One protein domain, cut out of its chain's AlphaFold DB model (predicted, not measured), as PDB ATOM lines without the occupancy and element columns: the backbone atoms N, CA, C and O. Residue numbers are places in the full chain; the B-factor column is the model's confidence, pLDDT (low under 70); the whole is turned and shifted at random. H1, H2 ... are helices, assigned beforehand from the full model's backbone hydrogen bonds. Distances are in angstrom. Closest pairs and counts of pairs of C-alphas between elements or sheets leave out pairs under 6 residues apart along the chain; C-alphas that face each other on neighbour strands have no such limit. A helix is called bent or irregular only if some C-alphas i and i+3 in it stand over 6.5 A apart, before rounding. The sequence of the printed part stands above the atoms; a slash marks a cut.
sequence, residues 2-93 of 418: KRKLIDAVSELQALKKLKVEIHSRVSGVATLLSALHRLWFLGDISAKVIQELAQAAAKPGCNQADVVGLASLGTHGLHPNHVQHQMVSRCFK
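Overview. This is residues 2 to 93 of the 418 residues of an uncharacterized protein of Symbiodinium microadriaticum (UniProt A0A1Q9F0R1). Four short helices make a body with H3 in its middle: H2 folds back on it as a hairpin, H4 and H5 pack on it crosswise. The long helix H1 comes near this body at H2, and its residues 2 to 10 stick out as an arm. The 92 residues printed hold five named helices, H1 to H5 in order along the chain, and no named strand; the class is all helix. The whole is compact, with a radius of gyration of the C-alphas of 13.3 A, and spans 40 by 33 by 26 A.

Along the chain. Find C-alpha 2 at (218.107, 187.235, 216.854); from there H1, residues 2 to 25, runs 34.9 A to C-alpha 25 at (233.077, 161.913, 198.119). Next look at residues 30 to 41 for H2, 16.9 A long; it is neither bent nor irregular, but only just, with C-alphas 30 and 33 6.4 A apart. H3 is residues 47 to 58, 16.5 A long, and H4 is residues 65 to 71, 9.8 A long. H5, residues 80 to 91, runs 17.1 A and ends with C-alpha 91 at (210.243, 157.143, 196.135).

Arrangement. Begin with the hub, H3, which touches H2, H4 and H5. H2 and H3 form a helical hairpin, at a shallow tilt of 20 degrees, opposite ways; H2 touches H3 with its residues 36 to 40 alone, H3 touches H2 with its residues 47 to 50 alone, and the closest C-alphas, of Leu 36 and Ile 50, are 6.4 A apart. H3 touches H4 at a steep tilt of 57 degrees, opposite ways, with the C-alphas of Gln 55 and Ala 71 closest at 4.6 A. With its residues 47 to 51 alone H3 touches H5, about perpendicular at 74 degrees; there look at the C-alphas of Ala 47 and Gln 84, the closest, 5.1 A apart. H1 touches no helix; it is close to H2 but not clearly touching, and the closest C-alphas, of Ile 22 and Leu 32, are 7.2 A apart. H1 is apart from H3, H4 and H5, and H2 is apart from H5. In H1, H3, H4 and H5 every O i to N i+4 pair is within hydrogen-bond range, and in H2 7 of 8 are.

Size, cuts and confidence. The two C-alphas farthest apart are those of Lys 2 and Lys 93, 41.8 A. The printed part has no cut and no long link. In the B-factor column the mean pLDDT of the printed part is 71.7, and 44 residues are under 70, among them residues 2 to 16 and 18 to 31.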
ATOM      1  N   LYS A   2     216.710 187.741 216.789       57.78
ATOM      2  CA  LYS A   2     218.107 187.235 216.854       57.78
ATOM      3  C   LYS A   2     218.254 185.703 216.891       57.78
ATOM      4  O   LYS A   2     219.104 185.177 216.189       57.78
ATOM      5  N   ARG A   3     217.422 184.990 217.662       60.50
ATOM      6  CA  ARG A   3     217.493 183.518 217.790       60.50
ATOM      7  C   ARG A   3     217.222 182.807 216.449       60.50
ATOM      8  O   ARG A   3     218.061 182.048 215.995       60.50
ATOM      9  N   LYS A   4     216.175 183.228 215.723       55.88
ATOM     10  CA  LYS A   4     215.866 182.749 214.357       55.88
ATOM     11  C   LYS A   4     217.008 182.984 213.354       55.88
ATOM     12  O   LYS A   4     217.219 182.169 212.465       55.88
ATOM     13  N   LEU A   5     217.748 184.089 213.491       53.06
ATOM     14  CA  LEU A   5     218.899 184.389 212.631       53.06
ATOM     15  C   LEU A   5     220.095 183.474 212.942       53.06
ATOM     16  O   LEU A   5     220.772 183.022 212.026       53.06
ATOM     17  N   ILE A   6     220.334 183.177 214.222       68.19
ATOM     18  CA  ILE A   6     221.392 182.257 214.668       68.19
ATOM     19  C   ILE A   6     221.108 180.830 214.181       68.19
ATOM     20  O   ILE A   6     222.018 180.164 213.683       68.19
ATOM     21  N   ASP A   7     219.850 180.393 214.255       59.53
ATOM     22  CA  ASP A   7     219.430 179.073 213.780       59.53
ATOM     23  C   ASP A   7     219.619 178.948 212.259       59.53
ATOM     24  O   ASP A   7     220.253 178.005 211.785       59.53
ATOM     25  N   ALA A   8     219.193 179.961 211.494       54.62
ATOM     26  CA  ALA A   8     219.361 179.993 210.042       54.62
ATOM     27  C   ALA A   8     220.840 180.028 209.606       54.62
ATOM     28  O   ALA A   8     221.223 179.381 208.631       54.62
ATOM     29  N   VAL A   9     221.695 180.762 210.327       64.31
ATOM     30  CA  VAL A   9     223.143 180.810 210.052       64.31
ATOM     31  C   VAL A   9     223.807 179.466 210.359       64.31
ATOM     32  O   VAL A   9     224.659 179.022 209.586       64.31
ATOM     33  N   SER A  10     223.397 178.799 211.439       67.25
ATOM     34  CA  SER A  10     223.902 177.471 211.806       67.25
ATOM     35  C   SER A  10     223.507 176.412 210.773       67.25
ATOM     36  O   SER A  10     224.347 175.612 210.360       67.25
ATOM     37  N   GLU A  11     222.268 176.453 210.272       65.06
ATOM     38  CA  GLU A  11     221.819 175.595 209.168       65.06
ATOM     39  C   GLU A  11     222.600 175.867 207.877       65.06
ATOM     40  O   GLU A  11     223.086 174.936 207.238       65.06
ATOM     41  N   LEU A  12     222.827 177.135 207.523       61.72
ATOM     42  CA  LEU A  12     223.638 177.511 206.358       61.72
ATOM     43  C   LEU A  12     225.088 177.022 206.456       61.72
ATOM     44  O   LEU A  12     225.675 176.614 205.450       61.72
ATOM     45  N   GLN A  13     225.689 177.060 207.645       67.81
ATOM     46  CA  GLN A  13     227.039 176.538 207.872       67.81
ATOM     47  C   GLN A  13     227.080 175.008 207.787       67.81
ATOM     48  O   GLN A  13     227.991 174.465 207.157       67.81
ATOM     49  N   ALA A  14     226.076 174.320 208.340       66.81
ATOM     50  CA  ALA A  14     225.926 172.874 208.200       66.81
ATOM     51  C   ALA A  14     225.777 172.473 206.723       66.81
ATOM     52  O   ALA A  14     226.489 171.586 206.256       66.81
ATOM     53  N   LEU A  15     224.959 173.200 205.956       62.00
ATOM     54  CA  LEU A  15     224.784 172.990 204.517       62.00
ATOM     55  C   LEU A  15     226.071 173.238 203.723       62.00
ATOM     56  O   LEU A  15     226.375 172.489 202.796       62.00
ATOM     57  N   LYS A  16     226.868 174.252 204.085       68.69
ATOM     58  CA  LYS A  16     228.175 174.503 203.453       68.69
ATOM     59  C   LYS A  16     229.168 173.373 203.722       68.69
ATOM     60  O   LYS A  16     229.848 172.940 202.796       68.69
ATOM     61  N   LYS A  17     229.241 172.886 204.963       70.19
ATOM     62  CA  LYS A  17     230.114 171.768 205.344       70.19
ATOM     63  C   LYS A  17     229.700 170.478 204.632       70.19
ATOM     64  O   LYS A  17     230.539 169.816 204.029       70.19
ATOM     65  N   LEU A  18     228.400 170.195 204.622       62.78
ATOM     66  CA  LEU A  18     227.805 169.067 203.918       62.78
ATOM     67  C   LEU A  18     228.084 169.134 202.410       62.78
ATOM     68  O   LEU A  18     228.477 168.141 201.811       62.78
ATOM     69  N   LYS A  19     227.959 170.317 201.798       62.47
ATOM     70  CA  LYS A  19     228.285 170.530 200.384       62.47
ATOM     71  C   LYS A  19     229.735 170.158 200.078       62.47
ATOM     72  O   LYS A  19     229.966 169.496 199.077       62.47
ATOM     73  N   VAL A  20     230.692 170.560 200.919       64.94
ATOM     74  CA  VAL A  20     232.120 170.231 200.746       64.94
ATOM     75  C   VAL A  20     232.374 168.727 200.901       64.94
ATOM     76  O   VAL A  20     233.133 168.160 200.121       64.94
ATOM     77  N   GLU A  21     231.717 168.074 201.861       57.91
ATOM     78  CA  GLU A  21     231.853 166.630 202.101       57.91
ATOM     79  C   GLU A  21     231.210 165.779 200.996       57.91
ATOM     80  O   GLU A  21     231.768 164.767 200.582       57.91
ATOM     81  N   ILE A  22     230.070 166.218 200.460       55.59
ATOM     82  CA  ILE A  22     229.459 165.610 199.278       55.59
ATOM     83  C   ILE A  22     230.393 165.808 198.080       55.59
ATOM     84  O   ILE A  22     230.728 164.845 197.404       55.59
ATOM     85  N   HIS A  23     230.904 167.021 197.845       54.00
ATOM     86  CA  HIS A  23     231.778 167.288 196.698       54.00
ATOM     87  C   HIS A  23     233.082 166.477 196.718       54.00
ATOM     88  O   HIS A  23     233.591 166.126 195.659       54.00
ATOM     89  N   SER A  24     233.619 166.160 197.901       49.94
ATOM     90  CA  SER A  24     234.847 165.368 198.034       49.94
ATOM     91  C   SER A  24     234.635 163.854 197.941       49.94
ATOM     92  O   SER A  24     235.594 163.135 197.675       49.94
ATOM     93  N   ARG A  25     233.404 163.355 198.138       48.41
ATOM     94  CA  ARG A  25     233.077 161.913 198.119       48.41
ATOM     95  C   ARG A  25     232.309 161.452 196.879       48.41
ATOM     96  O   ARG A  25     232.194 160.254 196.643       48.41
ATOM     97  N   VAL A  26     231.791 162.388 196.092       46.22
ATOM     98  CA  VAL A  26     230.953 162.137 194.914       46.22
ATOM     99  C   VAL A  26     231.813 162.167 193.647       46.22
ATOM    100  O   VAL A  26     231.831 163.146 192.903       46.22
ATOM    101  N   SER A  27     232.524 161.075 193.358       41.16
ATOM    102  CA  SER A  27     232.964 160.786 191.988       41.16
ATOM    103  C   SER A  27     231.848 160.008 191.279       41.16
ATOM    104  O   SER A  27     231.805 158.781 191.326       41.16
ATOM    105  N   GLY A  28     230.901 160.728 190.670       49.78
ATOM    106  CA  GLY A  28     229.814 160.149 189.869       49.78
ATOM    107  C   GLY A  28     228.427 160.702 190.204       49.78
ATOM    108  O   GLY A  28     228.011 160.753 191.352       49.78
ATOM    109  N   VAL A  29     227.670 161.091 189.181       47.91
ATOM    110  CA  VAL A  29     226.358 161.768 189.263       47.91
ATOM    111  C   VAL A  29     225.273 160.941 189.994       47.91
ATOM    112  O   VAL A  29     224.366 161.506 190.599       47.91
ATOM    113  N   ALA A  30     225.434 159.615 190.067       52.09
ATOM    114  CA  ALA A  30     224.590 158.708 190.858       52.09
ATOM    115  C   ALA A  30     224.706 158.893 192.390       52.09
ATOM    116  O   ALA A  30     223.962 158.276 193.149       52.09
ATOM    117  N   THR A  31     225.624 159.736 192.874       65.25
ATOM    118  CA  THR A  31     225.919 159.845 194.312       65.25
ATOM    119  C   THR A  31     225.334 161.092 194.985       65.25
ATOM    120  O   THR A  31     225.154 161.065 196.199       65.25
ATOM    121  N   LEU A  32     224.939 162.145 194.248       70.69
ATOM    122  CA  LEU A  32     224.292 163.319 194.864       70.69
ATOM    123  C   LEU A  32     222.864 163.002 195.319       70.69
ATOM    124  O   LEU A  32     222.511 163.308 196.452       70.69
ATOM    125  N   LEU A  33     222.056 162.377 194.457       71.56
ATOM    126  CA  LEU A  33     220.683 161.996 194.794       71.56
ATOM    127  C   LEU A  33     220.658 161.029 195.978       71.56
ATOM    128  O   LEU A  33     219.980 161.280 196.967       71.56
ATOM    129  N   SER A  34     221.466 159.973 195.901       69.00
ATOM    130  CA  SER A  34     221.609 158.979 196.963       69.00
ATOM    131  C   SER A  34     222.108 159.606 198.264       69.00
ATOM    132  O   SER A  34     221.623 159.251 199.333       69.00
ATOM    133  N   ALA A  35     223.018 160.588 198.203       72.38
ATOM    134  CA  ALA A  35     223.444 161.337 199.382       72.38
ATOM    135  C   ALA A  35     222.314 162.199 199.962       72.38
ATOM    136  O   ALA A  35     222.100 162.168 201.170       72.38
ATOM    137  N   LEU A  36     221.570 162.934 199.130       73.75
ATOM    138  CA  LEU A  36     220.440 163.753 199.576       73.75
ATOM    139  C   LEU A  36     219.345 162.887 200.198       73.75
ATOM    140  O   LEU A  36     218.929 163.154 201.322       73.75
ATOM    141  N   HIS A  37     218.940 161.815 199.520       68.75
ATOM    142  CA  HIS A  37     217.989 160.843 200.047       68.75
ATOM    143  C   HIS A  37     218.481 160.253 201.361       68.75
ATOM    144  O   HIS A  37     217.746 160.292 202.337       68.75
ATOM    145  N   ARG A  38     219.736 159.795 201.438       67.31
ATOM    146  CA  ARG A  38     220.317 159.268 202.678       67.31
ATOM    147  C   ARG A  38     220.227 160.273 203.823       67.31
ATOM    148  O   ARG A  38     219.843 159.898 204.921       67.31
ATOM    149  N   LEU A  39     220.568 161.536 203.585       67.94
ATOM    150  CA  LEU A  39     220.499 162.576 204.613       67.94
ATOM    151  C   LEU A  39     219.059 162.860 205.049       67.94
ATOM    152  O   LEU A  39     218.818 163.119 206.224       67.94
ATOM    153  N   TRP A  40     218.093 162.796 204.136       73.31
ATOM    154  CA  TRP A  40     216.686 162.947 204.497       73.31
ATOM    155  C   TRP A  40     216.119 161.737 205.227       73.31
ATOM    156  O   TRP A  40     215.473 161.923 206.252       73.31
ATOM    157  N   PHE A  41     216.418 160.517 204.778       63.41
ATOM    158  CA  PHE A  41     216.060 159.284 205.482       63.41
ATOM    159  C   PHE A  41     216.638 159.254 206.902       63.41
ATOM    160  O   PHE A  41     215.992 158.790 207.834       63.41
ATOM    161  N   LEU A  42     217.839 159.802 207.101       62.47
ATOM    162  CA  LEU A  42     218.442 159.956 208.427       62.47
ATOM    163  C   LEU A  42     217.815 161.092 209.258       62.47
ATOM    164  O   LEU A  42     218.072 161.204 210.459       62.47
ATOM    165  N   GLY A  43     216.989 161.943 208.648       63.84
ATOM    166  CA  GLY A  43     216.439 163.143 209.272       63.84
ATOM    167  C   GLY A  43     217.499 164.210 209.560       63.84
ATOM    168  O   GLY A  43     217.322 165.003 210.486       63.84
ATOM    169  N   ASP A  44     218.613 164.208 208.820       68.62
ATOM    170  CA  ASP A  44     219.661 165.233 208.889       68.62
ATOM    171  C   ASP A  44     219.250 166.493 208.115       68.62
ATOM    172  O   ASP A  44     219.611 167.612 208.488       68.62
ATOM    173  N   ILE A  45     218.473 166.316 207.043       75.50
ATOM    174  CA  ILE A  45     217.889 167.400 206.249       75.50
ATOM    175  C   ILE A  45     216.395 167.161 206.035       75.50
ATOM    176  O   ILE A  45     215.934 166.026 205.942       75.50
ATOM    177  N   SER A  46     215.619 168.238 205.935       78.75
ATOM    178  CA  SER A  46     214.188 168.137 205.641       78.75
ATOM    179  C   SER A  46     213.927 167.947 204.144       78.75
ATOM    180  O   SER A  46     214.746 168.310 203.295       78.75
ATOM    181  N   ALA A  47     212.732 167.461 203.807       79.75
ATOM    182  CA  ALA A  47     212.246 167.383 202.427       79.75
ATOM    183  C   ALA A  47     212.329 168.734 201.690       79.75
ATOM    184  O   ALA A  47     212.703 168.799 200.521       79.75
ATOM    185  N   LYS A  48     212.040 169.828 202.404       83.44
ATOM    186  CA  LYS A  48     212.162 171.195 201.886       83.44
ATOM    187  C   LYS A  48     213.609 171.532 201.515       83.44
ATOM    188  O   LYS A  48     213.850 172.072 200.443       83.44
ATOM    189  N   VAL A  49     214.570 171.177 202.370       83.75
ATOM    190  CA  VAL A  49     215.999 171.407 202.107       83.75
ATOM    191  C   VAL A  49     216.470 170.605 200.892       83.75
ATOM    192  O   VAL A  49     217.217 171.139 200.076       83.75
ATOM    193  N   ILE A  50     216.001 169.363 200.708       85.06
ATOM    194  CA  ILE A  50     216.273 168.598 199.479       85.06
ATOM    195  C   ILE A  50     215.790 169.353 198.244       85.06
ATOM    196  O   ILE A  50     216.555 169.508 197.293       85.06
ATOM    197  N   GLN A  51     214.542 169.825 198.254       88.00
ATOM    198  CA  GLN A  51     213.969 170.558 197.127       88.00
ATOM    199  C   GLN A  51     214.787 171.822 196.810       88.00
ATOM    200  O   GLN A  51     215.126 172.062 195.651       88.00
ATOM    201  N   GLU A  52     215.153 172.606 197.827       87.88
ATOM    202  CA  GLU A  52     215.962 173.821 197.667       87.88
ATOM    203  C   GLU A  52     217.352 173.518 197.087       87.88
ATOM    204  O   GLU A  52     217.820 174.220 196.186       87.88
ATOM    205  N   LEU A  53     218.003 172.447 197.555       88.62
ATOM    206  CA  LEU A  53     219.289 171.994 197.022       88.62
ATOM    207  C   LEU A  53     219.163 171.518 195.571       88.62
ATOM    208  O   LEU A  53     220.002 171.869 194.740       88.62
ATOM    209  N   ALA A  54     218.102 170.778 195.244       89.12
ATOM    210  CA  ALA A  54     217.825 170.329 193.885       89.12
ATOM    211  C   ALA A  54     217.578 171.513 192.934       89.12
ATOM    212  O   ALA A  54     218.121 171.550 191.833       89.12
ATOM    213  N   GLN A  55     216.850 172.541 193.376       89.56
ATOM    214  CA  GLN A  55     216.644 173.776 192.608       89.56
ATOM    215  C   GLN A  55     217.936 174.562 192.415       89.56
ATOM    216  O   GLN A  55     218.210 175.064 191.325       89.56
ATOM    217  N   ALA A  56     218.748 174.671 193.469       88.12
ATOM    218  CA  ALA A  56     220.047 175.320 193.391       88.12
ATOM    219  C   ALA A  56     220.992 174.587 192.428       88.12
ATOM    220  O   ALA A  56     221.775 175.247 191.751       88.12
ATOM    221  N   ALA A  57     220.898 173.256 192.337       87.12
ATOM    222  CA  ALA A  57     221.634 172.450 191.369       87.12
ATOM    223  C   ALA A  57     221.070 172.574 189.941       87.12
ATOM    224  O   ALA A  57     221.846 172.619 188.991       87.12
ATOM    225  N   ALA A  58     219.748 172.690 189.776       89.88
ATOM    226  CA  ALA A  58     219.109 172.862 188.471       89.88
ATOM    227  C   ALA A  58     219.433 174.224 187.822       89.88
ATOM    228  O   ALA A  58     219.670 174.290 186.618       89.88
ATOM    229  N   LYS A  59     219.523 175.307 188.610       88.19
ATOM    230  CA  LYS A  59     219.838 176.676 188.132       88.19
ATOM    231  C   LYS A  59     221.103 176.800 187.258       88.19
ATOM    232  O   LYS A  59     221.015 177.451 186.222       88.19
ATOM    233  N   PRO A  60     222.268 176.228 187.619       88.75
ATOM    234  CA  PRO A  60     223.466 176.245 186.775       88.75
ATOM    235  C   PRO A  60     223.417 175.261 185.591       88.75
ATOM    236  O   PRO A  60     224.425 175.110 184.906       88.75
ATOM    237  N   GLY A  61     222.283 174.594 185.339       85.44
ATOM    238  CA  GLY A  61     222.079 173.720 184.180       85.44
ATOM    239  C   GLY A  61     222.157 172.219 184.466       85.44
ATOM    240  O   GLY A  61     222.311 171.436 183.528       85.44
ATOM    241  N   CYS A  62     222.063 171.779 185.728       87.88
ATOM    242  CA  CYS A  62     221.934 170.350 186.016       87.88
ATOM    243  C   CYS A  62     220.547 169.850 185.584       87.88
ATOM    244  O   CYS A  62     219.565 170.002 186.307       87.88
ATOM    245  N   ASN A  63     220.484 169.237 184.402       88.75
ATOM    246  CA  ASN A  63     219.243 168.758 183.781       88.75
ATOM    247  C   ASN A  63     219.000 167.258 183.995       88.75
ATOM    248  O   ASN A  63     218.260 166.629 183.241       88.75
ATOM    249  N   GLN A  64     219.641 166.654 184.995       87.94
ATOM    250  CA  GLN A  64     219.388 165.256 185.319       87.94
ATOM    251  C   GLN A  64     217.933 165.089 185.774       87.94
ATOM    252  O   GLN A  64     217.456 165.853 186.616       87.94
ATOM    253  N   ALA A  65     217.245 164.074 185.245       87.94
ATOM    254  CA  ALA A  65     215.818 163.847 185.479       87.94
ATOM    255  C   ALA A  65     215.445 163.803 186.972       87.94
ATOM    256  O   ALA A  65     214.401 164.327 187.361       87.94
ATOM    257  N   ASP A  66     216.316 163.245 187.815       83.75
ATOM    258  CA  ASP A  66     216.082 163.157 189.257       83.75
ATOM    259  C   ASP A  66     216.197 164.513 189.950       83.75
ATOM    260  O   ASP A  66     215.356 164.855 190.775       83.75
ATOM    261  N   VAL A  67     217.200 165.318 189.581       87.75
ATOM    262  CA  VAL A  67     217.410 166.665 190.134       87.75
ATOM    263  C   VAL A  67     216.271 167.585 189.714       87.75
ATOM    264  O   VAL A  67     215.698 168.273 190.555       87.75
ATOM    265  N   VAL A  68     215.888 167.549 188.436       90.31
ATOM    266  CA  VAL A  68     214.724 168.283 187.920       90.31
ATOM    267  C   VAL A  68     213.446 167.805 188.618       90.31
ATOM    268  O   VAL A  68     212.621 168.615 189.039       90.31
ATOM    269  N   GLY A  69     213.320 166.493 188.821       88.69
ATOM    270  CA  GLY A  69     212.227 165.864 189.547       88.69
ATOM    271  C   GLY A  69     212.087 166.362 190.980       88.69
ATOM    272  O   GLY A  69     211.014 166.826 191.356       88.69
ATOM    273  N   LEU A  70     213.168 166.315 191.757       87.44
ATOM    274  CA  LEU A  70     213.214 166.816 193.129       87.44
ATOM    275  C   LEU A  70     212.976 168.326 193.197       87.44
ATOM    276  O   LEU A  70     212.247 168.793 194.066       87.44
ATOM    277  N   ALA A  71     213.547 169.089 192.262       89.50
ATOM    278  CA  ALA A  71     213.358 170.533 192.192       89.50
ATOM    279  C   ALA A  71     211.887 170.917 191.955       89.50
ATOM    280  O   ALA A  71     211.438 171.958 192.445       89.50
ATOM    281  N   SER A  72     211.146 170.064 191.239       89.69
ATOM    282  CA  SER A  72     209.729 170.251 190.911       89.69
ATOM    283  C   SER A  72     208.744 169.828 192.011       89.69
ATOM    284  O   SER A  72     207.543 170.032 191.849       89.69
ATOM    285  N   LEU A  73     209.215 169.240 193.121       87.50
ATOM    286  CA  LEU A  73     208.331 168.729 194.176       87.50
ATOM    287  C   LEU A  73     207.654 169.850 194.969       87.50
ATOM    288  O   LEU A  73     208.316 170.658 195.596       87.50
ATOM    289  N   GLY A  74     206.332 169.831 195.070       78.50
ATOM    290  CA  GLY A  74     205.549 170.724 195.916       78.50
ATOM    291  C   GLY A  74     205.498 172.170 195.415       78.50
ATOM    292  O   GLY A  74     206.103 172.561 194.422       78.50
ATOM    293  N   THR A  75     204.745 173.001 196.129       71.38
ATOM    294  CA  THR A  75     204.651 174.443 195.876       71.38
ATOM    295  C   THR A  75     205.725 175.156 196.692       71.38
ATOM    296  O   THR A  75     205.597 175.199 197.916       71.38
ATOM    297  N   HIS A  76     206.777 175.666 196.038       63.62
ATOM    298  CA  HIS A  76     207.919 176.402 196.613       63.62
ATOM    299  C   HIS A  76     207.647 177.043 197.990       63.62
ATOM    300  O   HIS A  76     207.177 178.173 198.088       63.62
ATOM    301  N   GLY A  77     207.935 176.315 199.072       56.62
ATOM    302  CA  GLY A  77     207.858 176.837 200.439       56.62
ATOM    303  C   GLY A  77     206.468 177.203 200.987       56.62
ATOM    304  O   GLY A  77     206.407 177.547 202.164       56.62
ATOM    305  N   LEU A  78     205.378 177.096 200.215       63.19
ATOM    306  CA  LEU A  78     204.021 177.415 200.694       63.19
ATOM    307  C   LEU A  78     203.500 176.354 201.673       63.19
ATOM    308  O   LEU A  78     202.872 176.688 202.673       63.19
ATOM    309  N   HIS A  79     203.828 175.078 201.433       70.94
ATOM    310  CA  HIS A  79     203.429 173.963 202.294       70.94
ATOM    311  C   HIS A  79     204.556 172.919 202.409       70.94
ATOM    312  O   HIS A  79     204.651 172.029 201.561       70.94
ATOM    313  N   PRO A  80     205.418 172.974 203.445       64.12
ATOM    314  CA  PRO A  80     206.548 172.045 203.596       64.12
ATOM    315  C   PRO A  80     206.114 170.572 203.677       64.12
ATOM    316  O   PRO A  80     206.782 169.699 203.124       64.12
ATOM    317  N   ASN A  81     204.944 170.302 204.264       69.62
ATOM    318  CA  ASN A  81     204.370 168.955 204.344       69.62
ATOM    319  C   ASN A  81     204.027 168.376 202.958       69.62
ATOM    320  O   ASN A  81     204.009 167.159 202.777       69.62
ATOM    321  N   HIS A  82     203.790 169.234 201.961       78.25
ATOM    322  CA  HIS A  82     203.474 168.803 200.603       78.25
ATOM    323  C   HIS A  82     204.708 168.225 199.898       78.25
ATOM    324  O   HIS A  82     204.604 167.203 199.224       78.25
ATOM    325  N   VAL A  83     205.883 168.826 200.108       77.75
ATOM    326  CA  VAL A  83     207.150 168.344 199.534       77.75
ATOM    327  C   VAL A  83     207.475 166.953 200.071       77.75
ATOM    328  O   VAL A  83     207.793 166.056 199.298       77.75
ATOM    329  N   GLN A  84     207.319 166.746 201.382       75.31
ATOM    330  CA  GLN A  84     207.528 165.440 202.005       75.31
ATOM    331  C   GLN A  84     206.575 164.385 201.433       75.31
ATOM    332  O   GLN A  84     207.029 163.321 201.023       75.31
ATOM    333  N   HIS A  85     205.279 164.691 201.338       74.25
ATOM    334  CA  HIS A  85     204.299 163.767 200.768       74.25
ATOM    335  C   HIS A  85     204.617 163.398 199.313       74.25
ATOM    336  O   HIS A  85     204.549 162.227 198.942       74.25
ATOM    337  N   GLN A  86     204.975 164.378 198.479       80.00
ATOM    338  CA  GLN A  86     205.323 164.112 197.083       80.00
ATOM    339  C   GLN A  86     206.633 163.336 196.948       80.00
ATOM    340  O   GLN A  86     206.736 162.478 196.076       80.00
ATOM    341  N   MET A  87     207.614 163.593 197.813       75.12
ATOM    342  CA  MET A  87     208.868 162.847 197.816       75.12
ATOM    343  C   MET A  87     208.644 161.388 198.220       75.12
ATOM    344  O   MET A  87     209.099 160.499 197.512       75.12
ATOM    345  N   VAL A  88     207.855 161.136 199.271       72.00
ATOM    346  CA  VAL A  88     207.403 159.783 199.645       72.00
ATOM    347  C   VAL A  88     206.670 159.136 198.466       72.00
ATOM    348  O   VAL A  88     207.055 158.067 198.011       72.00
ATOM    349  N   SER A  89     205.681 159.819 197.888       76.25
ATOM    350  CA  SER A  89     204.920 159.287 196.749       76.25
ATOM    351  C   SER A  89     205.808 158.943 195.551       76.25
ATOM    352  O   SER A  89     205.513 157.999 194.832       76.25
ATOM    353  N   ARG A  90     206.890 159.699 195.324       74.06
ATOM    354  CA  ARG A  90     207.839 159.461 194.232       74.06
ATOM    355  C   ARG A  90     208.780 158.296 194.526       74.06
ATOM    356  O   ARG A  90     208.987 157.480 193.639       74.06
ATOM    357  N   CYS A  91     209.330 158.218 195.737       67.69
ATOM    358  CA  CYS A  91     210.243 157.143 196.135       67.69
ATOM    359  C   CYS A  91     209.535 155.788 196.264       67.69
ATOM    360  O   CYS A  91     210.157 154.758 196.039       67.69
ATOM    361  N   PHE A  92     208.244 155.791 196.601       67.44
ATOM    362  CA  PHE A  92     207.463 154.579 196.862       67.44
ATOM    363  C   PHE A  92     206.365 154.328 195.817       67.44
ATOM    364  O   PHE A  92     205.472 153.522 196.057       67.44
ATOM    365  N   LYS A  93     206.403 155.006 194.658       71.19
ATOM    366  CA  LYS A  93     205.361 154.898 193.618       71.19
ATOM    367  C   LYS A  93     205.169 153.463 193.125       71.19
ATOM    368  O   LYS A  93     204.040 153.043 192.892       71.19
TER     369      LYS A  93